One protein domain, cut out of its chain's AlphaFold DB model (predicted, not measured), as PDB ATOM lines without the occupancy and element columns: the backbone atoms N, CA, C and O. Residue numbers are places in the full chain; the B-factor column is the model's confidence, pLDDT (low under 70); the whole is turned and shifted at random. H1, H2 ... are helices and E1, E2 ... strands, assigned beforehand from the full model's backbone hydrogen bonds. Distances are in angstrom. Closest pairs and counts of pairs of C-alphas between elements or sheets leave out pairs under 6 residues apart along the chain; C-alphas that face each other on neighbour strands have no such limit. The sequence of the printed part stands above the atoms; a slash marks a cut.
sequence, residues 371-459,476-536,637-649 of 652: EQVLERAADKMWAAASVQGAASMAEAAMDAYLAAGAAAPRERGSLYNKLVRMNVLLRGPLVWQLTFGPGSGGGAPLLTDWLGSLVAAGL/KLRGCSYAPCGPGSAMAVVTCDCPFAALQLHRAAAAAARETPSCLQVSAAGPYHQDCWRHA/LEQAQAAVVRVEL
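AT A GLANCE: This is residues 371 to 459, 476 to 536 and 637 to 649 of the 652 residues of an uncharacterized protein of Chlamydomonas incerta (UniProt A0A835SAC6). A twisted sheet of five strands forms the core, with H6, H5 and H4 over one face and the long H1 crossing the other. A helical hairpin, H2 and H3, reaches beyond the end of the sheet and adds to the length, while the short H7 and H8 lie near H1. The printed part has 163 residues, with eight named helices and five named strands in the order H1 H2 H3 E1 H4 H5 E2 E3 H6 E4 H7 H8 E5. The sheet, in the order E4 E1 E3 E2 E5, is antiparallel throughout, and the class is mixed, helices and strands. The whole is compact, with a radius of gyration of the C-alphas of 15.7 A and spans of 51 by 36 by 28 A.

HOW THE PARTS SIT: The sheet runs E4, residues 521 to 525, E1, residues 422 to 428, E3, residues 490 to 496, E2, residues 477 to 484, and E5, residues 645 to 648; E4 and E5 are its edge strands. Within hydrogen-bond range are N 425 and O 523, 2.8 A, between E1 and E4, and N 492 and O 426, 2.8 A, between E3 and E1. E2 and E3 form a hairpin, with N 493 and O 481 within hydrogen-bond range at 2.8 A; between the neighbour strands E5 and E2, N 647 and O 480 are within hydrogen-bond range, also at 2.8 A. H6, residues 499 to 515, is on the sheet at a height of 8.1 A, over E1 and only just over E4, on which 3 of its C-alphas fall. It runs along the strands, at 6 degrees to E1 on the local plane, and its closest C-alphas to E4 are those of Ala 510 and Val 522, 5.9 A. E3, H6 and E4 make a split strand-helix-strand unit, two strands running the same way with E1 between them, and its crossover is right-handed. On the same face, H5, residues 445 to 457, touches H6 about perpendicular at 80 degrees, closest at the C-alphas of Leu 454 and Ala 508, 5.8 A. H4, residues 429 to 436, touches H5 at a steep tilt of 50 degrees, opposite ways, closest at the C-alphas of Leu 434 and Leu 447, 5.0 A. H1, residues 371 to 387, is on the opposite face at a height of 9.6 A, slantwise to the strands at 56 degrees to E1 on the local plane; with H4, H5 and H6 this makes three layers, helices on both faces of a sheet. H2, residues 390 to 404, on the same face as H6 but over none of the strands, touches H6 at a shallow tilt of 24 degrees, opposite ways, closest at the C-alphas of Ala 394 and Leu 503, 5.8 A. H3, residues 409 to 419, is not on the sheet; it forms a hairpin with H2, at a shallow tilt of 7 degrees, opposite ways, closest at the C-alphas of Ala 397 and Leu 419, 6.9 A. H7, residues 532 to 536, only grazes the sheet and touches H1, closest at the C-alphas of Ala 377 and Ala 536, 5.0 A. H8, residues 637 to 642, only just touches H1, with 3 pairs of C-alphas within 8 A, closest at those of Leu 374 and Ala 640, 6.1 A. Every O i to N i+4 pair is within hydrogen-bond range in H1, H2, H4, H5, H6, H7 and H8, and 5 of 7 are in H3.

IN THESE COORDINATES: E2 spans 21.3 A from first to last C-alpha, E1 20.2 A and E3 19.4 A. H6 spans 24.6 A, H1 24.1 A, H2 20.9 A and H5 18.1 A. H1 begins at C-alpha 371, (-74.695, 81.741, 21.596), and E5 ends at C-alpha 648, (-57.874, 66.302, 25.061).

THE WHOLE: The two C-alphas farthest apart are those of Ala 408 and Pro 438, 51.9 A. Residues 460 to 475 and 537 to 636 are not printed; the C-alpha gaps across these cuts are 13.1 A and 10.5 A. Of the links that are printed whole, none is long. The mean pLDDT of the printed part is 74.7; 52 residues are under 70, among them 400 to 421, and H3 has a mean of 52.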
ATOM      1  N   GLU A 371     -73.887  82.943  21.364       85.88
ATOM      2  CA  GLU A 371     -74.695  81.741  21.596       85.88
ATOM      3  C   GLU A 371     -75.623  81.437  20.413       85.88
ATOM      4  O   GLU A 371     -75.704  80.293  19.980       85.88
ATOM      5  N   GLN A 372     -76.253  82.454  19.815       88.75
ATOM      6  CA  GLN A 372     -77.082  82.273  18.619       88.75
ATOM      7  C   GLN A 372     -76.254  81.866  17.390       88.75
ATOM      8  O   GLN A 372     -76.732  81.118  16.537       88.75
ATOM      9  N   VAL A 373     -75.009  82.346  17.276       88.62
ATOM     10  CA  VAL A 373     -74.079  81.898  16.225       88.62
ATOM     11  C   VAL A 373     -73.703  80.431  16.437       88.62
ATOM     12  O   VAL A 373     -73.741  79.653  15.484       88.62
ATOM     13  N   LEU A 374     -73.409  80.033  17.677       89.06
ATOM     14  CA  LEU A 374     -73.135  78.643  18.041       89.06
ATOM     15  C   LEU A 374     -74.344  77.733  17.826       89.06
ATOM     16  O   LEU A 374     -74.177  76.632  17.316       89.06
ATOM     17  N   GLU A 375     -75.555  78.188  18.136       89.94
ATOM     18  CA  GLU A 375     -76.792  77.452  17.869       89.94
ATOM     19  C   GLU A 375     -76.975  77.207  16.363       89.94
ATOM     20  O   GLU A 375     -77.172  76.069  15.940       89.94
ATOM     21  N   ARG A 376     -76.788  78.237  15.527       90.94
ATOM     22  CA  ARG A 376     -76.836  78.095  14.060       90.94
ATOM     23  C   ARG A 376     -75.735  77.180  13.523       90.94
ATOM     24  O   ARG A 376     -75.984  76.406  12.598       90.94
ATOM     25  N   ALA A 377     -74.527  77.257  14.082       89.31
ATOM     26  CA  ALA A 377     -73.415  76.385  13.713       89.31
ATOM     27  C   ALA A 377     -73.702  74.925  14.107       89.31
ATOM     28  O   ALA A 377     -73.490  74.015  13.302       89.31
ATOM     29  N   ALA A 378     -74.253  74.707  15.304       88.69
ATOM     30  CA  ALA A 378     -74.701  73.411  15.801       88.69
ATOM     31  C   ALA A 378     -75.773  72.807  14.892       88.69
ATOM     32  O   ALA A 378     -75.633  71.669  14.445       88.69
ATOM     33  N   ASP A 379     -76.804  73.584  14.556       88.44
ATOM     34  CA  ASP A 379     -77.872  73.165  13.651       88.44
ATOM     35  C   ASP A 379     -77.338  72.825  12.259       88.44
ATOM     36  O   ASP A 379     -77.758  71.830  11.670       88.44
ATOM     37  N   LYS A 380     -76.372  73.593  11.741       86.31
ATOM     38  CA  LYS A 380     -75.744  73.313  10.447       86.31
ATOM     39  C   LYS A 380     -74.953  72.004  10.464       86.31
ATOM     40  O   LYS A 380     -75.132  71.178   9.569       86.31
ATOM     41  N   MET A 381     -74.115  71.791  11.482       86.44
ATOM     42  CA  MET A 381     -73.384  70.529  11.657       86.44
ATOM     43  C   MET A 381     -74.347  69.347  11.807       86.44
ATOM     44  O   MET A 381     -74.146  68.295  11.198       86.44
ATOM     45  N   TRP A 382     -75.422  69.530  12.575       87.00
ATOM     46  CA  TRP A 382     -76.443  68.513  12.788       87.00
ATOM     47  C   TRP A 382     -77.198  68.174  11.499       87.00
ATOM     48  O   TRP A 382     -77.365  67.001  11.164       87.00
ATOM     49  N   ALA A 383     -77.608  69.192  10.740       84.19
ATOM     50  CA  ALA A 383     -78.276  69.028   9.457       84.19
ATOM     51  C   ALA A 383     -77.378  68.284   8.461       84.19
ATOM     52  O   ALA A 383     -77.827  67.319   7.840       84.19
ATOM     53  N   ALA A 384     -76.098  68.653   8.372       80.31
ATOM     54  CA  ALA A 384     -75.144  67.979   7.498       80.31
ATOM     55  C   ALA A 384     -74.961  66.495   7.868       80.31
ATOM     56  O   ALA A 384     -74.990  65.638   6.985       80.31
ATOM     57  N   ALA A 385     -74.884  66.173   9.163       78.56
ATOM     58  CA  ALA A 385     -74.826  64.789   9.632       78.56
ATOM     59  C   ALA A 385     -76.130  64.010   9.355       78.56
ATOM     60  O   ALA A 385     -76.096  62.825   9.023       78.56
ATOM     61  N   SER A 386     -77.290  64.670   9.448       71.94
ATOM     62  CA  SER A 386     -78.597  64.039   9.209       71.94
ATOM     63  C   SER A 386     -78.846  63.681   7.737       71.94
ATOM     64  O   SER A 386     -79.415  62.629   7.452       71.94
ATOM     65  N   VAL A 387     -78.370  64.509   6.797       61.78
ATOM     66  CA  VAL A 387     -78.523  64.291   5.346       61.78
ATOM     67  C   VAL A 387     -77.719  63.082   4.863       61.78
ATOM     68  O   VAL A 387     -78.107  62.421   3.905       61.78
ATOM     69  N   GLN A 388     -76.607  62.767   5.525       60.22
ATOM     70  CA  GLN A 388     -75.672  61.750   5.053       60.22
ATOM     71  C   GLN A 388     -75.988  60.317   5.524       60.22
ATOM     72  O   GLN A 388     -75.299  59.385   5.117       60.22
ATOM     73  N   GLY A 389     -77.013  60.107   6.360       61.22
ATOM     74  CA  GLY A 389     -77.333  58.782   6.902       61.22
ATOM     75  C   GLY A 389     -76.223  58.258   7.823       61.22
ATOM     76  O   GLY A 389     -75.436  57.389   7.447       61.22
ATOM     77  N   ALA A 390     -76.166  58.788   9.046       58.91
ATOM     78  CA  ALA A 390     -75.119  58.548  10.047       58.91
ATOM     79  C   ALA A 390     -74.670  57.077  10.205       58.91
ATOM     80  O   ALA A 390     -73.474  56.791  10.246       58.91
ATOM     81  N   ALA A 391     -75.617  56.133  10.261       60.28
ATOM     82  CA  ALA A 391     -75.309  54.711  10.418       60.28
ATOM     83  C   ALA A 391     -74.677  54.105   9.152       60.28
ATOM     84  O   ALA A 391     -73.645  53.446   9.244       60.28
ATOM     85  N   SER A 392     -75.237  54.397   7.973       67.50
ATOM     86  CA  SER A 392     -74.717  53.897   6.696       67.50
ATOM     87  C   SER A 392     -73.336  54.451   6.364       67.50
ATOM     88  O   SER A 392     -72.539  53.757   5.746       67.50
ATOM     89  N   MET A 393     -73.018  55.676   6.792       67.69
ATOM     90  CA  MET A 393     -71.695  56.254   6.560       67.69
ATOM     91  C   MET A 393     -70.623  55.612   7.438       67.69
ATOM     92  O   MET A 393     -69.556  55.268   6.938       67.69
ATOM     93  N   ALA A 394     -70.887  55.459   8.738       64.62
ATOM     94  CA  ALA A 394     -69.937  54.826   9.646       64.62
ATOM     95  C   ALA A 394     -69.691  53.355   9.261       64.62
ATOM     96  O   ALA A 394     -68.563  52.875   9.349       64.62
ATOM     97  N   GLU A 395     -70.723  52.666   8.765       71.19
ATOM     98  CA  GLU A 395     -70.619  51.303   8.229       71.19
ATOM     99  C   GLU A 395     -69.871  51.266   6.886       71.19
ATOM    100  O   GLU A 395     -68.920  50.503   6.748       71.19
ATOM    101  N   ALA A 396     -70.169  52.160   5.940       72.25
ATOM    102  CA  ALA A 396     -69.433  52.243   4.674       72.25
ATOM    103  C   ALA A 396     -67.952  52.623   4.864       72.25
ATOM    104  O   ALA A 396     -67.077  52.107   4.171       72.25
ATOM    105  N   ALA A 397     -67.645  53.505   5.819       69.00
ATOM    106  CA  ALA A 397     -66.270  53.854   6.167       69.00
ATOM    107  C   ALA A 397     -65.541  52.696   6.856       69.00
ATOM    108  O   ALA A 397     -64.338  52.536   6.654       69.00
ATOM    109  N   MET A 398     -66.254  51.872   7.632       69.50
ATOM    110  CA  MET A 398     -65.721  50.624   8.175       69.50
ATOM    111  C   MET A 398     -65.361  49.647   7.057       69.50
ATOM    112  O   MET A 398     -64.247  49.129   7.036       69.50
ATOM    113  N   ASP A 399     -66.268  49.438   6.107       72.94
ATOM    114  CA  ASP A 399     -66.046  48.536   4.977       72.94
ATOM    115  C   ASP A 399     -64.873  49.013   4.112       72.94
ATOM    116  O   ASP A 399     -63.996  48.223   3.757       72.94
ATOM    117  N   ALA A 400     -64.783  50.322   3.855       69.31
ATOM    118  CA  ALA A 400     -63.651  50.933   3.162       69.31
ATOM    119  C   ALA A 400     -62.335  50.787   3.945       69.31
ATOM    120  O   ALA A 400     -61.295  50.496   3.354       69.31
ATOM    121  N   TYR A 401     -62.367  50.949   5.272       66.69
ATOM    122  CA  TYR A 401     -61.201  50.773   6.141       66.69
ATOM    123  C   TYR A 401     -60.704  49.320   6.144       66.69
ATOM    124  O   TYR A 401     -59.504  49.070   6.008       66.69
ATOM    125  N   LEU A 402     -61.619  48.352   6.240       69.44
ATOM    126  CA  LEU A 402     -61.302  46.924   6.184       69.44
ATOM    127  C   LEU A 402     -60.770  46.514   4.804       69.44
ATOM    128  O   LEU A 402     -59.804  45.756   4.730       69.44
ATOM    129  N   ALA A 403     -61.335  47.059   3.722       68.25
ATOM    130  CA  ALA A 403     -60.848  46.843   2.361       68.25
ATOM    131  C   ALA A 403     -59.445  47.445   2.140       68.25
ATOM    132  O   ALA A 403     -58.578  46.798   1.552       68.25
ATOM    133  N   ALA A 404     -59.180  48.647   2.664       62.78
ATOM    134  CA  ALA A 404     -57.880  49.317   2.563       62.78
ATOM    135  C   ALA A 404     -56.775  48.629   3.389       62.78
ATOM    136  O   ALA A 404     -55.601  48.673   3.015       62.78
ATOM    137  N   GLY A 405     -57.130  47.934   4.476       60.12
ATOM    138  CA  GLY A 405     -56.199  47.106   5.252       60.12
ATOM    139  C   GLY A 405     -55.519  45.998   4.431       60.12
ATOM    140  O   GLY A 405     -54.429  45.552   4.793       60.12
ATOM    141  N   ALA A 406     -56.105  45.600   3.296       54.69
ATOM    142  CA  ALA A 406     -55.533  44.631   2.360       54.69
ATOM    143  C   ALA A 406     -54.561  45.245   1.321       54.69
ATOM    144  O   ALA A 406     -53.871  44.496   0.633       54.69
ATOM    145  N   ALA A 407     -54.467  46.579   1.216       52.91
ATOM    146  CA  ALA A 407     -53.641  47.284   0.228       52.91
ATOM    147  C   ALA A 407     -52.179  47.504   0.685       52.91
ATOM    148  O   ALA A 407     -51.850  47.361   1.870       52.91
ATOM    149  N   ALA A 408     -51.293  47.850  -0.261       46.94
ATOM    150  CA  ALA A 408     -49.850  48.021  -0.057       46.94
ATOM    151  C   ALA A 408     -49.493  49.215   0.872       46.94
ATOM    152  O   ALA A 408     -50.239  50.192   0.937       46.94
ATOM    153  N   PRO A 409     -48.334  49.198   1.569       53.78
ATOM    154  CA  PRO A 409     -48.006  50.156   2.639       53.78
ATOM    155  C   PRO A 409     -48.013  51.643   2.247       53.78
ATOM    156  O   PRO A 409     -48.323  52.483   3.085       53.78
ATOM    157  N   ARG A 410     -47.687  51.977   0.991       47.31
ATOM    158  CA  ARG A 410     -47.602  53.369   0.504       47.31
ATOM    159  C   ARG A 410     -48.969  54.026   0.283       47.31
ATOM    160  O   ARG A 410     -49.134  55.194   0.609       47.31
ATOM    161  N   GLU A 411     -49.965  53.275  -0.185       49.38
ATOM    162  CA  GLU A 411     -51.339  53.784  -0.352       49.38
ATOM    163  C   GLU A 411     -52.096  53.859   0.980       49.38
ATOM    164  O   GLU A 411     -53.038  54.644   1.116       49.38
ATOM    165  N   ARG A 412     -51.642  53.114   2.001       51.75
ATOM    166  CA  ARG A 412     -52.204  53.197   3.354       51.75
ATOM    167  C   ARG A 412     -52.066  54.601   3.942       51.75
ATOM    168  O   ARG A 412     -53.034  55.081   4.500       51.75
ATOM    169  N   GLY A 413     -50.949  55.315   3.791       50.31
ATOM    170  CA  GLY A 413     -50.773  56.628   4.443       50.31
ATOM    171  C   GLY A 413     -51.834  57.675   4.058       50.31
ATOM    172  O   GLY A 413     -52.454  58.293   4.925       50.31
ATOM    173  N   SER A 414     -52.103  57.822   2.756       51.44
ATOM    174  CA  SER A 414     -53.057  58.812   2.225       51.44
ATOM    175  C   SER A 414     -54.523  58.411   2.450       51.44
ATOM    176  O   SER A 414     -55.337  59.241   2.867       51.44
ATOM    177  N   LEU A 415     -54.867  57.130   2.248       50.22
ATOM    178  CA  LEU A 415     -56.215  56.610   2.523       50.22
ATOM    179  C   LEU A 415     -56.532  56.609   4.018       50.22
ATOM    180  O   LEU A 415     -57.647  56.961   4.394       50.22
ATOM    181  N   TYR A 416     -55.560  56.286   4.875       53.78
ATOM    182  CA  TYR A 416     -55.734  56.394   6.318       53.78
ATOM    183  C   TYR A 416     -55.972  57.858   6.694       53.78
ATOM    184  O   TYR A 416     -56.996  58.130   7.291       53.78
ATOM    185  N   ASN A 417     -55.177  58.838   6.259       53.56
ATOM    186  CA  ASN A 417     -55.457  60.244   6.602       53.56
ATOM    187  C   ASN A 417     -56.857  60.740   6.174       53.56
ATOM    188  O   ASN A 417     -57.452  61.545   6.889       53.56
ATOM    189  N   LYS A 418     -57.415  60.215   5.071       53.00
ATOM    190  CA  LYS A 418     -58.785  60.514   4.606       53.00
ATOM    191  C   LYS A 418     -59.889  59.744   5.352       53.00
ATOM    192  O   LYS A 418     -60.988  60.272   5.499       53.00
ATOM    193  N   LEU A 419     -59.617  58.526   5.829       53.62
ATOM    194  CA  LEU A 419     -60.574  57.645   6.526       53.62
ATOM    195  C   LEU A 419     -60.450  57.670   8.065       53.62
ATOM    196  O   LEU A 419     -61.319  57.153   8.758       53.62
ATOM    197  N   VAL A 420     -59.372  58.230   8.622       55.19
ATOM    198  CA  VAL A 420     -58.975  58.074  10.039       55.19
ATOM    199  C   VAL A 420     -59.797  58.920  11.005       55.19
ATOM    200  O   VAL A 420     -59.778  58.648  12.199       55.19
ATOM    201  N   ARG A 421     -60.545  59.923  10.543       66.88
ATOM    202  CA  ARG A 421     -61.255  60.833  11.452       66.88
ATOM    203  C   ARG A 421     -62.747  60.744  11.205       66.88
ATOM    204  O   ARG A 421     -63.227  61.150  10.159       66.88
ATOM    205  N   MET A 422     -63.471  60.202  12.173       76.62
ATOM    206  CA  MET A 422     -64.925  60.287  12.224       76.62
ATOM    207  C   MET A 422     -65.328  60.972  13.516       76.62
ATOM    208  O   MET A 422     -64.704  60.755  14.560       76.62
ATOM    209  N   ASN A 423     -66.374  61.787  13.429       83.69
ATOM    210  CA  ASN A 423     -66.869  62.543  14.564       83.69
ATOM    211  C   ASN A 423     -68.250  62.030  14.961       83.69
ATOM    212  O   ASN A 423     -69.109  61.793  14.111       83.69
ATOM    213  N   VAL A 424     -68.473  61.876  16.262       86.44
ATOM    214  CA  VAL A 424     -69.801  61.596  16.813       86.44
ATOM    215  C   VAL A 424     -70.343  62.884  17.407       86.44
ATOM    216  O   VAL A 424     -69.694  63.526  18.233       86.44
ATOM    217  N   LEU A 425     -71.528  63.269  16.952       88.88
ATOM    218  CA  LEU A 425     -72.256  64.435  17.417       88.88
ATOM    219  C   LEU A 425     -73.244  64.008  18.496       88.88
ATOM    220  O   LEU A 425     -74.064  63.113  18.282       88.88
ATOM    221  N   LEU A 426     -73.187  64.681  19.637       89.75
ATOM    222  CA  LEU A 426     -74.106  64.508  20.755       89.75
ATOM    223  C   LEU A 426     -74.799  65.841  21.010       89.75
ATOM    224  O   LEU A 426     -74.122  66.859  21.115       89.75
ATOM    225  N   ARG A 427     -76.126  65.856  21.123       89.38
ATOM    226  CA  ARG A 427     -76.896  67.079  21.397       89.38
ATOM    227  C   ARG A 427     -77.963  66.817  22.451       89.38
ATOM    228  O   ARG A 427     -78.618  65.781  22.411       89.38
ATOM    229  N   GLY A 428     -78.172  67.768  23.357       89.12
ATOM    230  CA  GLY A 428     -79.349  67.800  24.227       89.12
ATOM    231  C   GLY A 428     -79.063  68.189  25.682       89.12
ATOM    232  O   GLY A 428     -77.921  68.497  26.039       89.12
ATOM    233  N   PRO A 429     -80.102  68.160  26.539       87.62
ATOM    234  CA  PRO A 429     -80.001  68.528  27.951       87.62
ATOM    235  C   PRO A 429     -79.014  67.685  28.763       87.62
ATOM    236  O   PRO A 429     -78.403  68.194  29.698       87.62
ATOM    237  N   LEU A 430     -78.822  66.409  28.412       85.81
ATOM    238  CA  LEU A 430     -77.843  65.558  29.091       85.81
ATOM    239  C   LEU A 430     -76.420  66.075  28.868       85.81
ATOM    240  O   LEU A 430     -75.647  66.172  29.815       85.81
ATOM    241  N   VAL A 431     -76.089  66.461  27.631       86.31
ATOM    242  CA  VAL A 431     -74.776  67.038  27.311       86.31
ATOM    243  C   VAL A 431     -74.570  68.311  28.127       86.31
ATOM    244  O   VAL A 431     -73.532  68.458  28.757       86.31
ATOM    245  N   TRP A 432     -75.594  69.171  28.202       86.25
ATOM    246  CA  TRP A 432     -75.556  70.386  29.019       86.25
ATOM    247  C   TRP A 432     -75.278  70.089  30.494       86.25
ATOM    248  O   TRP A 432     -74.432  70.736  31.103       86.25
ATOM    249  N   GLN A 433     -75.959  69.104  31.080       85.62
ATOM    250  CA  GLN A 433     -75.746  68.721  32.477       85.62
ATOM    251  C   GLN A 433     -74.318  68.221  32.725       85.62
ATOM    252  O   GLN A 433     -73.715  68.589  33.732       85.62
ATOM    253  N   LEU A 434     -73.772  67.434  31.795       83.31
ATOM    254  CA  LEU A 434     -72.426  66.866  31.888       83.31
ATOM    255  C   LEU A 434     -71.308  67.902  31.694       83.31
ATOM    256  O   LEU A 434     -70.191  67.662  32.146       83.31
ATOM    257  N   THR A 435     -71.581  69.031  31.035       83.38
ATOM    258  CA  THR A 435     -70.555  70.041  30.715       83.38
ATOM    259  C   THR A 435     -70.710  71.363  31.460       83.38
ATOM    260  O   THR A 435     -69.713  71.961  31.850       83.38
ATOM    261  N   PHE A 436     -71.944  71.837  31.638       81.31
ATOM    262  CA  PHE A 436     -72.283  73.161  32.181       81.31
ATOM    263  C   PHE A 436     -73.221  73.090  33.400       81.31
ATOM    264  O   PHE A 436     -73.549  74.114  33.997       81.31
ATOM    265  N   GLY A 437     -73.679  71.893  33.781       75.56
ATOM    266  CA  GLY A 437     -74.626  71.695  34.876       75.56
ATOM    267  C   GLY A 437     -74.038  71.939  36.275       75.56
ATOM    268  O   GLY A 437     -72.818  71.884  36.470       75.56
ATOM    269  N   PRO A 438     -74.897  72.175  37.287       64.06
ATOM    270  CA  PRO A 438     -74.471  72.302  38.678       64.06
ATOM    271  C   PRO A 438     -73.832  70.992  39.165       64.06
ATOM    272  O   PRO A 438     -74.440  69.930  39.081       64.06
ATOM    273  N   GLY A 439     -72.596  71.071  39.666       62.22
ATOM    274  CA  GLY A 439     -71.804  69.905  40.086       62.22
ATOM    275  C   GLY A 439     -70.774  69.416  39.059       62.22
ATOM    276  O   GLY A 439     -69.942  68.586  39.405       62.22
ATOM    277  N   SER A 440     -70.749  69.983  37.846       59.12
ATOM    278  CA  SER A 440     -69.724  69.701  36.817       59.12
ATOM    279  C   SER A 440     -68.309  70.172  37.176       59.12
ATOM    280  O   SER A 440     -67.355  69.870  36.463       59.12
ATOM    281  N   GLY A 441     -68.151  70.937  38.264       56.06
ATOM    282  CA  GLY A 441     -66.860  71.494  38.676       56.06
ATOM    283  C   GLY A 441     -66.299  72.547  37.713       56.06
ATOM    284  O   GLY A 441     -65.129  72.894  37.829       56.06
ATOM    285  N   GLY A 442     -67.110  73.059  36.777       52.09
ATOM    286  CA  GLY A 442     -66.667  74.043  35.789       52.09
ATOM    287  C   GLY A 442     -65.854  73.445  34.639       52.09
ATOM    288  O   GLY A 442     -64.972  74.118  34.112       52.09
ATOM    289  N   GLY A 443     -66.117  72.196  34.238       58.19
ATOM    290  CA  GLY A 443     -65.403  71.598  33.114       58.19
ATOM    291  C   GLY A 443     -65.906  70.230  32.663       58.19
ATOM    292  O   GLY A 443     -66.893  69.687  33.149       58.19
ATOM    293  N   ALA A 444     -65.149  69.667  31.725       64.56
ATOM    294  CA  ALA A 444     -65.372  68.409  31.027       64.56
ATOM    295  C   ALA A 444     -65.180  67.049  31.747       64.56
ATOM    296  O   ALA A 444     -65.346  66.041  31.049       64.56
ATOM    297  N   PRO A 445     -64.800  66.924  33.043       74.25
ATOM    298  CA  PRO A 445     -64.536  65.611  33.639       74.25
ATOM    299  C   PRO A 445     -65.740  64.678  33.569       74.25
ATOM    300  O   PRO A 445     -65.599  63.551  33.118       74.25
ATOM    301  N   LEU A 446     -66.941  65.168  33.900       79.69
ATOM    302  CA  LEU A 446     -68.148  64.337  33.886       79.69
ATOM    303  C   LEU A 446     -68.506  63.853  32.477       79.69
ATOM    304  O   LEU A 446     -68.893  62.699  32.308       79.69
ATOM    305  N   LEU A 447     -68.353  64.707  31.458       82.62
ATOM    306  CA  LEU A 447     -68.535  64.291  30.066       82.62
ATOM    307  C   LEU A 447     -67.483  63.250  29.659       82.62
ATOM    308  O   LEU A 447     -67.816  62.269  29.002       82.62
ATOM    309  N   THR A 448     -66.229  63.447  30.061       81.00
ATOM    310  CA  THR A 448     -65.119  62.530  29.771       81.00
ATOM    311  C   THR A 448     -65.338  61.164  30.420       81.00
ATOM    312  O   THR A 448     -65.240  60.145  29.740       81.00
ATOM    313  N   ASP A 449     -65.712  61.142  31.698       82.00
ATOM    314  CA  ASP A 449     -66.009  59.928  32.458       82.00
ATOM    315  C   ASP A 449     -67.219  59.195  31.872       82.00
ATOM    316  O   ASP A 449     -67.195  57.976  31.688       82.00
ATOM    317  N   TRP A 450     -68.267  59.938  31.501       86.00
ATOM    318  CA  TRP A 450     -69.444  59.370  30.853       86.00
ATOM    319  C   TRP A 450     -69.104  58.770  29.482       86.00
ATOM    320  O   TRP A 450     -69.472  57.624  29.215       86.00
ATOM    321  N   LEU A 451     -68.332  59.470  28.642       84.06
ATOM    322  CA  LEU A 451     -67.836  58.929  27.371       84.06
ATOM    323  C   LEU A 451     -66.973  57.676  27.589       84.06
ATOM    324  O   LEU A 451     -67.150  56.684  26.881       84.06
ATOM    325  N   GLY A 452     -66.096  57.681  28.597       79.50
ATOM    326  CA  GLY A 452     -65.294  56.520  28.990       79.50
ATOM    327  C   GLY A 452     -66.154  55.324  29.411       79.50
ATOM    328  O   GLY A 452     -65.882  54.193  29.009       79.50
ATOM    329  N   SER A 453     -67.241  55.571  30.146       80.88
ATOM    330  CA  SER A 453     -68.182  54.532  30.579       80.88
ATOM    331  C   SER A 453     -68.951  53.904  29.412       80.88
ATOM    332  O   SER A 453     -69.105  52.683  29.367       80.88
ATOM    333  N   LEU A 454     -69.362  54.706  28.419       79.00
ATOM    334  CA  LEU A 454     -70.007  54.211  27.199       79.00
ATOM    335  C   LEU A 454     -69.058  53.350  26.371       79.00
ATOM    336  O   LEU A 454     -69.448  52.306  25.850       79.00
ATOM    337  N   VAL A 455     -67.804  53.785  26.267       73.69
ATOM    338  CA  VAL A 455     -66.749  53.046  25.580       73.69
ATOM    339  C   VAL A 455     -66.476  51.707  26.274       73.69
ATOM    340  O   VAL A 455     -66.372  50.683  25.599       73.69
ATOM    341  N   ALA A 456     -66.418  51.689  27.608       71.56
ATOM    342  CA  ALA A 456     -66.226  50.471  28.392       71.56
ATOM    343  C   ALA A 456     -67.427  49.509  28.297       71.56
ATOM    344  O   ALA A 456     -67.242  48.296  28.217       71.56
ATOM    345  N   ALA A 457     -68.653  50.039  28.258       66.44
ATOM    346  CA  ALA A 457     -69.878  49.252  28.099       66.44
ATOM    347  C   ALA A 457     -70.077  48.713  26.668       66.44
ATOM    348  O   ALA A 457     -70.755  47.705  26.478       66.44
ATOM    349  N   GLY A 458     -69.477  49.360  25.662       55.19
ATOM    350  CA  GLY A 458     -69.576  49.011  24.241       55.19
ATOM    351  C   GLY A 458     -68.624  47.912  23.748       55.19
ATOM    352  O   GLY A 458     -68.523  47.711  22.534       55.19
ATOM    353  N   LEU A 459     -67.911  47.213  24.643       52.50
ATOM    354  CA  LEU A 459     -67.003  46.116  24.279       52.50
ATOM    355  C   LEU A 459     -67.741  45.029  23.464       52.50
ATOM    356  O   LEU A 459     -68.865  44.653  23.804       52.50
ATOM    357  N   LYS A 476     -59.392  54.679  21.479       65.81
ATOM    358  CA  LYS A 476     -58.759  55.979  21.665       65.81
ATOM    359  C   LYS A 476     -59.703  57.042  21.127       65.81
ATOM    360  O   LYS A 476     -59.840  57.239  19.917       65.81
ATOM    361  N   LEU A 477     -60.416  57.678  22.046       73.62
ATOM    362  CA  LEU A 477     -61.020  58.972  21.772       73.62
ATOM    363  C   LEU A 477     -59.882  59.989  21.740       73.62
ATOM    364  O   LEU A 477     -59.036  59.990  22.629       73.62
ATOM    365  N   ARG A 478     -59.832  60.824  20.706       73.25
ATOM    366  CA  ARG A 478     -58.732  61.777  20.523       73.25
ATOM    367  C   ARG A 478     -58.977  63.071  21.280       73.25
ATOM    368  O   ARG A 478     -58.066  63.674  21.837       73.25
ATOM    369  N   GLY A 479     -60.227  63.512  21.268       80.38
ATOM    370  CA  GLY A 479     -60.642  64.747  21.900       80.38
ATOM    371  C   GLY A 479     -62.144  64.939  21.816       80.38
ATOM    372  O   GLY A 479     -62.835  64.292  21.028       80.38
ATOM    373  N   CYS A 480     -62.636  65.845  22.644       84.25
ATOM    374  CA  CYS A 480     -64.013  66.292  22.633       84.25
ATOM    375  C   CYS A 480     -64.029  67.817  22.621       84.25
ATOM    376  O   CYS A 480     -63.261  68.461  23.334       84.25
ATOM    377  N   SER A 481     -64.913  68.395  21.817       86.25
ATOM    378  CA  SER A 481     -65.205  69.826  21.857       86.25
ATOM    379  C   SER A 481     -66.691  70.041  22.069       86.25
ATOM    380  O   SER A 481     -67.500  69.306  21.507       86.25
ATOM    381  N   TYR A 482     -67.070  71.004  22.899       87.50
ATOM    382  CA  TYR A 482     -68.471  71.238  23.225       87.50
ATOM    383  C   TYR A 482     -68.771  72.719  23.411       87.50
ATOM    384  O   TYR A 482     -67.902  73.507  23.781       87.50
ATOM    385  N   ALA A 483     -70.022  73.077  23.143       87.38
ATOM    386  CA  ALA A 483     -70.508  74.439  23.257       87.38
ATOM    387  C   ALA A 483     -71.992  74.464  23.671       87.38
ATOM    388  O   ALA A 483     -72.733  73.512  23.373       87.38
ATOM    389  N   PRO A 484     -72.435  75.534  24.354       87.00
ATOM    390  CA  PRO A 484     -73.854  75.801  24.567       87.00
ATOM    391  C   PRO A 484     -74.564  75.983  23.213       87.00
ATOM    392  O   PRO A 484     -74.034  76.638  22.318       87.00
ATOM    393  N   CYS A 485     -75.752  75.397  23.039       81.88
ATOM    394  CA  CYS A 485     -76.544  75.525  21.807       81.88
ATOM    395  C   CYS A 485     -78.034  75.752  22.108       81.88
ATOM    396  O   CYS A 485     -78.905  75.029  21.618       81.88
ATOM    397  N   GLY A 486     -78.303  76.750  22.953       79.12
ATOM    398  CA  GLY A 486     -79.636  77.174  23.371       79.12
ATOM    399  C   GLY A 486     -79.932  76.891  24.852       79.12
ATOM    400  O   GLY A 486     -79.158  76.212  25.537       79.12
ATOM    401  N   PRO A 487     -81.077  77.377  25.367       77.94
ATOM    402  CA  PRO A 487     -81.392  77.335  26.793       77.94
ATOM    403  C   PRO A 487     -81.410  75.905  27.350       77.94
ATOM    404  O   PRO A 487     -82.310  75.118  27.060       77.94
ATOM    405  N   GLY A 488     -80.412  75.566  28.172       79.69
ATOM    406  CA  GLY A 488     -80.310  74.256  28.824       79.69
ATOM    407  C   GLY A 488     -79.957  73.095  27.888       79.69
ATOM    408  O   GLY A 488     -80.191  71.942  28.249       79.69
ATOM    409  N   SER A 489     -79.409  73.373  26.702       85.62
ATOM    410  CA  SER A 489     -78.937  72.365  25.749       85.62
ATOM    411  C   SER A 489     -77.496  72.652  25.333       85.62
ATOM    412  O   SER A 489     -77.093  73.799  25.153       85.62
ATOM    413  N   ALA A 490     -76.710  71.595  25.151       88.12
ATOM    414  CA  ALA A 490     -75.359  71.685  24.617       88.12
ATOM    415  C   ALA A 490     -75.169  70.680  23.486       88.12
ATOM    416  O   ALA A 490     -75.898  69.687  23.374       88.12
ATOM    417  N   MET A 491     -74.168  70.948  22.656       90.81
ATOM    418  CA  MET A 491     -73.706  70.029  21.632       90.81
ATOM    419  C   MET A 491     -72.235  69.710  21.869       90.81
ATOM    420  O   MET A 491     -71.430  70.608  22.111       90.81
ATOM    421  N   ALA A 492     -71.896  68.430  21.778       89.06
ATOM    422  CA  ALA A 492     -70.537  67.924  21.838       89.06
ATOM    423  C   ALA A 492     -70.176  67.220  20.525       89.06
ATOM    424  O   ALA A 492     -70.979  66.491  19.942       89.06
ATOM    425  N   VAL A 493     -68.948  67.447  20.076       88.38
ATOM    426  CA  VAL A 493     -68.313  66.819  18.920       88.38
ATOM    427  C   VAL A 493     -67.164  65.975  19.453       88.38
ATOM    428  O   VAL A 493     -66.183  66.512  19.976       88.38
ATOM    429  N   VAL A 494     -67.299  64.657  19.342       86.81
ATOM    430  CA  VAL A 494     -66.306  63.693  19.818       86.81
ATOM    431  C   VAL A 494     -65.500  63.170  18.638       86.81
ATOM    432  O   VAL A 494     -66.041  62.492  17.762       86.81
ATOM    433  N   THR A 495     -64.202  63.456  18.640       84.81
ATOM    434  CA  THR A 495     -63.267  63.043  17.593       84.81
ATOM    435  C   THR A 495     -62.705  61.665  17.913       84.81
ATOM    436  O   THR A 495     -62.045  61.472  18.939       84.81
ATOM    437  N   CYS A 496     -62.929  60.709  17.017       79.81
ATOM    438  CA  CYS A 496     -62.449  59.336  17.163       79.81
ATOM    439  C   CYS A 496     -61.205  59.088  16.297       79.81
ATOM    440  O   CYS A 496     -61.133  59.574  15.168       79.81
ATOM    441  N   ASP A 497     -60.249  58.301  16.805       75.31
ATOM    442  CA  ASP A 497     -59.011  57.948  16.082       75.31
ATOM    443  C   ASP A 497     -59.223  56.957  14.927       75.31
ATOM    444  O   ASP A 497     -58.316  56.722  14.128       75.31
ATOM    445  N   CYS A 498     -60.396  56.326  14.850       72.00
ATOM    446  CA  CYS A 498     -60.758  55.456  13.742       72.00
ATOM    447  C   CYS A 498     -62.285  55.334  13.588       72.00
ATOM    448  O   CYS A 498     -63.028  55.537  14.559       72.00
ATOM    449  N   PRO A 499     -62.773  54.918  12.401       74.06
ATOM    450  CA  PRO A 499     -64.195  54.655  12.165       74.06
ATOM    451  C   PRO A 499     -64.804  53.627  13.132       74.06
ATOM    452  O   PRO A 499     -65.989  53.694  13.444       74.06
ATOM    453  N   PHE A 500     -63.997  52.692  13.650       74.81
ATOM    454  CA  PHE A 500     -64.463  51.652  14.579       74.81
ATOM    455  C   PHE A 500     -64.881  52.246  15.914       74.81
ATOM    456  O   PHE A 500     -65.977  51.969  16.400       74.81
ATOM    457  N   ALA A 501     -64.033  53.117  16.459       76.69
ATOM    458  CA  ALA A 501     -64.325  53.828  17.688       76.69
ATOM    459  C   ALA A 501     -65.557  54.731  17.531       76.69
ATOM    460  O   ALA A 501     -66.423  54.736  18.404       76.69
ATOM    461  N   ALA A 502     -65.690  55.415  16.388       79.69
ATOM    462  CA  ALA A 502     -66.857  56.244  16.096       79.69
ATOM    463  C   ALA A 502     -68.155  55.426  16.015       79.69
ATOM    464  O   ALA A 502     -69.156  55.806  16.620       79.69
ATOM    465  N   LEU A 503     -68.148  54.282  15.322       78.56
ATOM    466  CA  LEU A 503     -69.324  53.420  15.192       78.56
ATOM    467  C   LEU A 503     -69.747  52.821  16.540       78.56
ATOM    468  O   LEU A 503     -70.940  52.774  16.848       78.56
ATOM    469  N   GLN A 504     -68.788  52.370  17.351       80.19
ATOM    470  CA  GLN A 504     -69.074  51.842  18.685       80.19
ATOM    471  C   GLN A 504     -69.627  52.920  19.614       80.19
ATOM    472  O   GLN A 504     -70.666  52.700  20.236       80.19
ATOM    473  N   LEU A 505     -68.994  54.097  19.650       83.38
ATOM    474  CA  LEU A 505     -69.479  55.227  20.434       83.38
ATOM    475  C   LEU A 505     -70.884  55.645  19.987       83.38
ATOM    476  O   LEU A 505     -71.759  55.825  20.827       83.38
ATOM    477  N   HIS A 506     -71.131  55.731  18.678       84.50
ATOM    478  CA  HIS A 506     -72.452  56.035  18.134       84.50
ATOM    479  C   HIS A 506     -73.501  55.012  18.586       84.50
ATOM    480  O   HIS A 506     -74.579  55.398  19.028       84.50
ATOM    481  N   ARG A 507     -73.208  53.705  18.516       82.94
ATOM    482  CA  ARG A 507     -74.140  52.649  18.953       82.94
ATOM    483  C   ARG A 507     -74.404  52.698  20.459       82.94
ATOM    484  O   ARG A 507     -75.561  52.591  20.858       82.94
ATOM    485  N   ALA A 508     -73.366  52.890  21.272       82.06
ATOM    486  CA  ALA A 508     -73.491  52.997  22.725       82.06
ATOM    487  C   ALA A 508     -74.296  54.243  23.131       82.06
ATOM    488  O   ALA A 508     -75.253  54.146  23.897       82.06
ATOM    489  N   ALA A 509     -73.979  55.400  22.548       83.19
ATOM    490  CA  ALA A 509     -74.707  56.637  22.796       83.19
ATOM    491  C   ALA A 509     -76.155  56.558  22.278       83.19
ATOM    492  O   ALA A 509     -77.071  57.028  22.947       83.19
ATOM    493  N   ALA A 510     -76.397  55.926  21.124       83.12
ATOM    494  CA  ALA A 510     -77.747  55.710  20.605       83.12
ATOM    495  C   ALA A 510     -78.569  54.757  21.490       83.12
ATOM    496  O   ALA A 510     -79.780  54.933  21.603       83.12
ATOM    497  N   ALA A 511     -77.939  53.766  22.132       82.19
ATOM    498  CA  ALA A 511     -78.601  52.925  23.127       82.19
ATOM    499  C   ALA A 511     -78.994  53.739  24.370       82.19
ATOM    500  O   ALA A 511     -80.158  53.707  24.762       82.19
ATOM    501  N   ALA A 512     -78.082  54.561  24.902       79.69
ATOM    502  CA  ALA A 512     -78.374  55.472  26.014       79.69
ATOM    503  C   ALA A 512     -79.483  56.490  25.670       79.69
ATOM    504  O   ALA A 512     -80.361  56.780  26.485       79.69
ATOM    505  N   ALA A 513     -79.504  56.982  24.428       81.38
ATOM    506  CA  ALA A 513     -80.559  57.861  23.930       81.38
ATOM    507  C   ALA A 513     -81.931  57.167  23.866       81.38
ATOM    508  O   ALA A 513     -82.944  57.821  24.069       81.38
ATOM    509  N   ARG A 514     -82.010  55.847  23.633       78.88
ATOM    510  CA  ARG A 514     -83.298  55.120  23.668       78.88
ATOM    511  C   ARG A 514     -83.887  55.034  25.070       78.88
ATOM    512  O   ARG A 514     -85.105  55.012  25.206       78.88
ATOM    513  N   GLU A 515     -83.038  54.989  26.090       75.12
ATOM    514  CA  GLU A 515     -83.465  54.986  27.491       75.12
ATOM    515  C   GLU A 515     -83.928  56.379  27.942       75.12
ATOM    516  O   GLU A 515     -84.812  56.492  28.790       75.12
ATOM    517  N   THR A 516     -83.383  57.447  27.342       71.81
ATOM    518  CA  THR A 516     -83.714  58.848  27.665       71.81
ATOM    519  C   THR A 516     -83.852  59.743  26.413       71.81
ATOM    520  O   THR A 516     -83.081  60.686  26.213       71.81
ATOM    521  N   PRO A 517     -84.866  59.508  25.556       63.44
ATOM    522  CA  PRO A 517     -84.940  60.103  24.211       63.44
ATOM    523  C   PRO A 517     -85.159  61.618  24.187       63.44
ATOM    524  O   PRO A 517     -84.824  62.273  23.203       63.44
ATOM    525  N   SER A 518     -85.684  62.203  25.264       73.88
ATOM    526  CA  SER A 518     -85.818  63.659  25.410       73.88
ATOM    527  C   SER A 518     -84.520  64.354  25.836       73.88
ATOM    528  O   SER A 518     -84.455  65.581  25.818       73.88
ATOM    529  N   CYS A 519     -83.504  63.598  26.259       79.81
ATOM    530  CA  CYS A 519     -82.321  64.135  26.931       79.81
ATOM    531  C   CYS A 519     -81.055  64.067  26.069       79.81
ATOM    532  O   CYS A 519     -80.130  64.848  26.300       79.81
ATOM    533  N   LEU A 520     -81.012  63.165  25.083       85.31
ATOM    534  CA  LEU A 520     -79.843  62.947  24.237       85.31
ATOM    535  C   LEU A 520     -80.246  62.576  22.808       85.31
ATOM    536  O   LEU A 520     -80.998  61.635  22.573       85.31
ATOM    537  N   GLN A 521     -79.668  63.284  21.850       88.06
ATOM    538  CA  GLN A 521     -79.680  62.954  20.435       88.06
ATOM    539  C   GLN A 521     -78.258  62.614  19.999       88.06
ATOM    540  O   GLN A 521     -77.291  63.208  20.485       88.06
ATOM    541  N   VAL A 522     -78.134  61.672  19.062       86.62
ATOM    542  CA  VAL A 522     -76.846  61.159  18.585       86.62
ATOM    543  C   VAL A 522     -76.852  61.107  17.067       86.62
ATOM    544  O   VAL A 522     -77.825  60.654  16.465       86.62
ATOM    545  N   SER A 523     -75.760  61.553  16.458       86.12
ATOM    546  CA  SER A 523     -75.520  61.416  15.026       86.12
ATOM    547  C   SER A 523     -74.037  61.162  14.762       86.12
ATOM    548  O   SER A 523     -73.185  61.492  15.583       86.12
ATOM    549  N   ALA A 524     -73.715  60.561  13.622       78.62
ATOM    550  CA  ALA A 524     -72.347  60.419  13.144       78.62
ATOM    551  C   ALA A 524     -72.136  61.376  11.974       78.62
ATOM    552  O   ALA A 524     -72.981  61.493  11.086       78.62
ATOM    553  N   ALA A 525     -71.003  62.056  11.993       75.19
ATOM    554  CA  ALA A 525     -70.580  62.983  10.969       75.19
ATOM    555  C   ALA A 525     -69.317  62.429  10.298       75.19
ATOM    556  O   ALA A 525     -68.487  61.785  10.952       75.19
ATOM    557  N   GLY A 526     -69.183  62.674   8.992       67.69
ATOM    558  CA  GLY A 526     -68.019  62.246   8.214       67.69
ATOM    559  C   GLY A 526     -66.702  62.855   8.703       67.69
ATOM    560  O   GLY A 526     -66.673  63.515   9.747       67.69
ATOM    561  N   PRO A 527     -65.598  62.655   7.963       61.72
ATOM    562  CA  PRO A 527     -64.329  63.308   8.254       61.72
ATOM    563  C   PRO A 527     -64.470  64.819   8.094       61.72
ATOM    564  O   PRO A 527     -64.159  65.402   7.063       61.72
ATOM    565  N   TYR A 528     -64.948  65.464   9.148       55.56
ATOM    566  CA  TYR A 528     -64.705  66.868   9.370       55.56
ATOM    567  C   TYR A 528     -63.299  66.978   9.948       55.56
ATOM    568  O   TYR A 528     -62.887  66.174  10.795       55.56
ATOM    569  N   HIS A 529     -62.562  67.992   9.498       53.94
ATOM    570  CA  HIS A 529     -61.350  68.425  10.179       53.94
ATOM    571  C   HIS A 529     -61.624  68.544  11.691       53.94
ATOM    572  O   HIS A 529     -62.758  68.780  12.110       53.94
ATOM    573  N   GLN A 530     -60.584  68.395  12.516       52.12
ATOM    574  CA  GLN A 530     -60.655  68.469  13.990       52.12
ATOM    575  C   GLN A 530     -61.283  69.770  14.529       52.12
ATOM    576  O   GLN A 530     -61.568  69.886  15.716       52.12
ATOM    577  N   ASP A 531     -61.549  70.713  13.633       62.78
ATOM    578  CA  ASP A 531     -62.054  72.053  13.844       62.78
ATOM    579  C   ASP A 531     -63.499  72.229  13.323       62.78
ATOM    580  O   ASP A 531     -63.836  73.264  12.751       62.78
ATOM    581  N   CYS A 532     -64.375  71.231  13.527       74.88
ATOM    582  CA  CYS A 532     -65.777  71.233  13.060       74.88
ATOM    583  C   CYS A 532     -66.533  72.514  13.451       74.88
ATOM    584  O   CYS A 532     -67.177  73.143  12.614       74.88
ATOM    585  N   TRP A 533     -66.395  72.923  14.717       80.94
ATOM    586  CA  TRP A 533     -66.990  74.154  15.229       80.94
ATOM    587  C   TRP A 533     -66.463  75.394  14.515       80.94
ATOM    588  O   TRP A 533     -67.254  76.236  14.118       80.94
ATOM    589  N   ARG A 534     -65.145  75.504  14.313       78.06
ATOM    590  CA  ARG A 534     -64.534  76.676  13.666       78.06
ATOM    591  C   ARG A 534     -65.038  76.837  12.240       78.06
ATOM    592  O   ARG A 534     -65.439  77.931  11.873       78.06
ATOM    593  N   HIS A 535     -65.080  75.748  11.472       80.69
ATOM    594  CA  HIS A 535     -65.598  75.788  10.107       80.69
ATOM    595  C   HIS A 535     -67.083  76.171  10.077       80.69
ATOM    596  O   HIS A 535     -67.461  77.096   9.366       80.69
ATOM    597  N   ALA A 536     -67.912  75.527  10.904       85.12
ATOM    598  CA  ALA A 536     -69.340  75.820  10.957       85.12
ATOM    599  C   ALA A 536     -69.629  77.262  11.412       85.12
ATOM    600  O   ALA A 536     -70.507  77.915  10.851       85.12
ATOM    601  N   LEU A 637     -67.542  86.083  15.775       83.81
ATOM    602  CA  LEU A 637     -66.649  84.999  15.384       83.81
ATOM    603  C   LEU A 637     -65.693  84.644  16.526       83.81
ATOM    604  O   LEU A 637     -65.621  83.481  16.913       83.81
ATOM    605  N   GLU A 638     -65.022  85.643  17.099       77.88
ATOM    606  CA  GLU A 638     -64.087  85.459  18.212       77.88
ATOM    607  C   GLU A 638     -64.798  84.936  19.469       77.88
ATOM    608  O   GLU A 638     -64.417  83.897  20.001       77.88
ATOM    609  N   GLN A 639     -65.903  85.571  19.877       82.25
ATOM    610  CA  GLN A 639     -66.689  85.154  21.045       82.25
ATOM    611  C   GLN A 639     -67.257  83.737  20.898       82.25
ATOM    612  O   GLN A 639     -67.244  82.958  21.850       82.25
ATOM    613  N   ALA A 640     -67.769  83.384  19.714       82.19
ATOM    614  CA  ALA A 640     -68.294  82.047  19.460       82.19
ATOM    615  C   ALA A 640     -67.175  81.002  19.504       82.19
ATOM    616  O   ALA A 640     -67.362  79.937  20.083       82.19
ATOM    617  N   GLN A 641     -66.004  81.297  18.934       78.69
ATOM    618  CA  GLN A 641     -64.869  80.378  18.970       78.69
ATOM    619  C   GLN A 641     -64.274  80.222  20.374       78.69
ATOM    620  O   GLN A 641     -63.944  79.097  20.747       78.69
ATOM    621  N   ALA A 642     -64.186  81.298  21.158       77.00
ATOM    622  CA  ALA A 642     -63.719  81.260  22.545       77.00
ATOM    623  C   ALA A 642     -64.674  80.480  23.466       77.00
ATOM    624  O   ALA A 642     -64.240  79.769  24.372       77.00
ATOM    625  N   ALA A 643     -65.981  80.543  23.198       80.81
ATOM    626  CA  ALA A 643     -66.993  79.786  23.933       80.81
ATOM    627  C   ALA A 643     -66.981  78.269  23.637       80.81
ATOM    628  O   ALA A 643     -67.622  77.501  24.363       80.81
ATOM    629  N   VAL A 644     -66.263  77.811  22.602       81.06
ATOM    630  CA  VAL A 644     -66.078  76.378  22.322       81.06
ATOM    631  C   VAL A 644     -64.982  75.825  23.227       81.06
ATOM    632  O   VAL A 644     -63.793  76.071  23.029       81.06
ATOM    633  N   VAL A 645     -65.373  74.987  24.181       79.50
ATOM    634  CA  VAL A 645     -64.425  74.333  25.086       79.50
ATOM    635  C   VAL A 645     -63.865  73.075  24.427       79.50
ATOM    636  O   VAL A 645     -64.609  72.277  23.853       79.50
ATOM    637  N   ARG A 646     -62.543  72.880  24.516       77.44
ATOM    638  CA  ARG A 646     -61.829  71.711  23.979       77.44
ATOM    639  C   ARG A 646     -61.171  70.909  25.085       77.44
ATOM    640  O   ARG A 646     -60.590  71.463  26.013       77.44
ATOM    641  N   VAL A 647     -61.226  69.595  24.937       71.69
ATOM    642  CA  VAL A 647     -60.712  68.636  25.909       71.69
ATOM    643  C   VAL A 647     -59.932  67.582  25.158       71.69
ATOM    644  O   VAL A 647     -60.481  66.876  24.306       71.69
ATOM    645  N   GLU A 648     -58.650  67.460  25.480       69.38
ATOM    646  CA  GLU A 648     -57.874  66.302  25.061       69.38
ATOM    647  C   GLU A 648     -58.276  65.105  25.914       69.38
ATOM    648  O   GLU A 648     -58.086  65.086  27.131       69.38
ATOM    649  N   LEU A 649     -58.812  64.081  25.261       62.94
ATOM    650  CA  LEU A 649     -59.106  62.806  25.895       62.94
ATOM    651  C   LEU A 649     -57.805  61.991  25.848       62.94
ATOM    652  O   LEU A 649     -57.582  61.196  24.940       62.94
TER     653      LEU A 649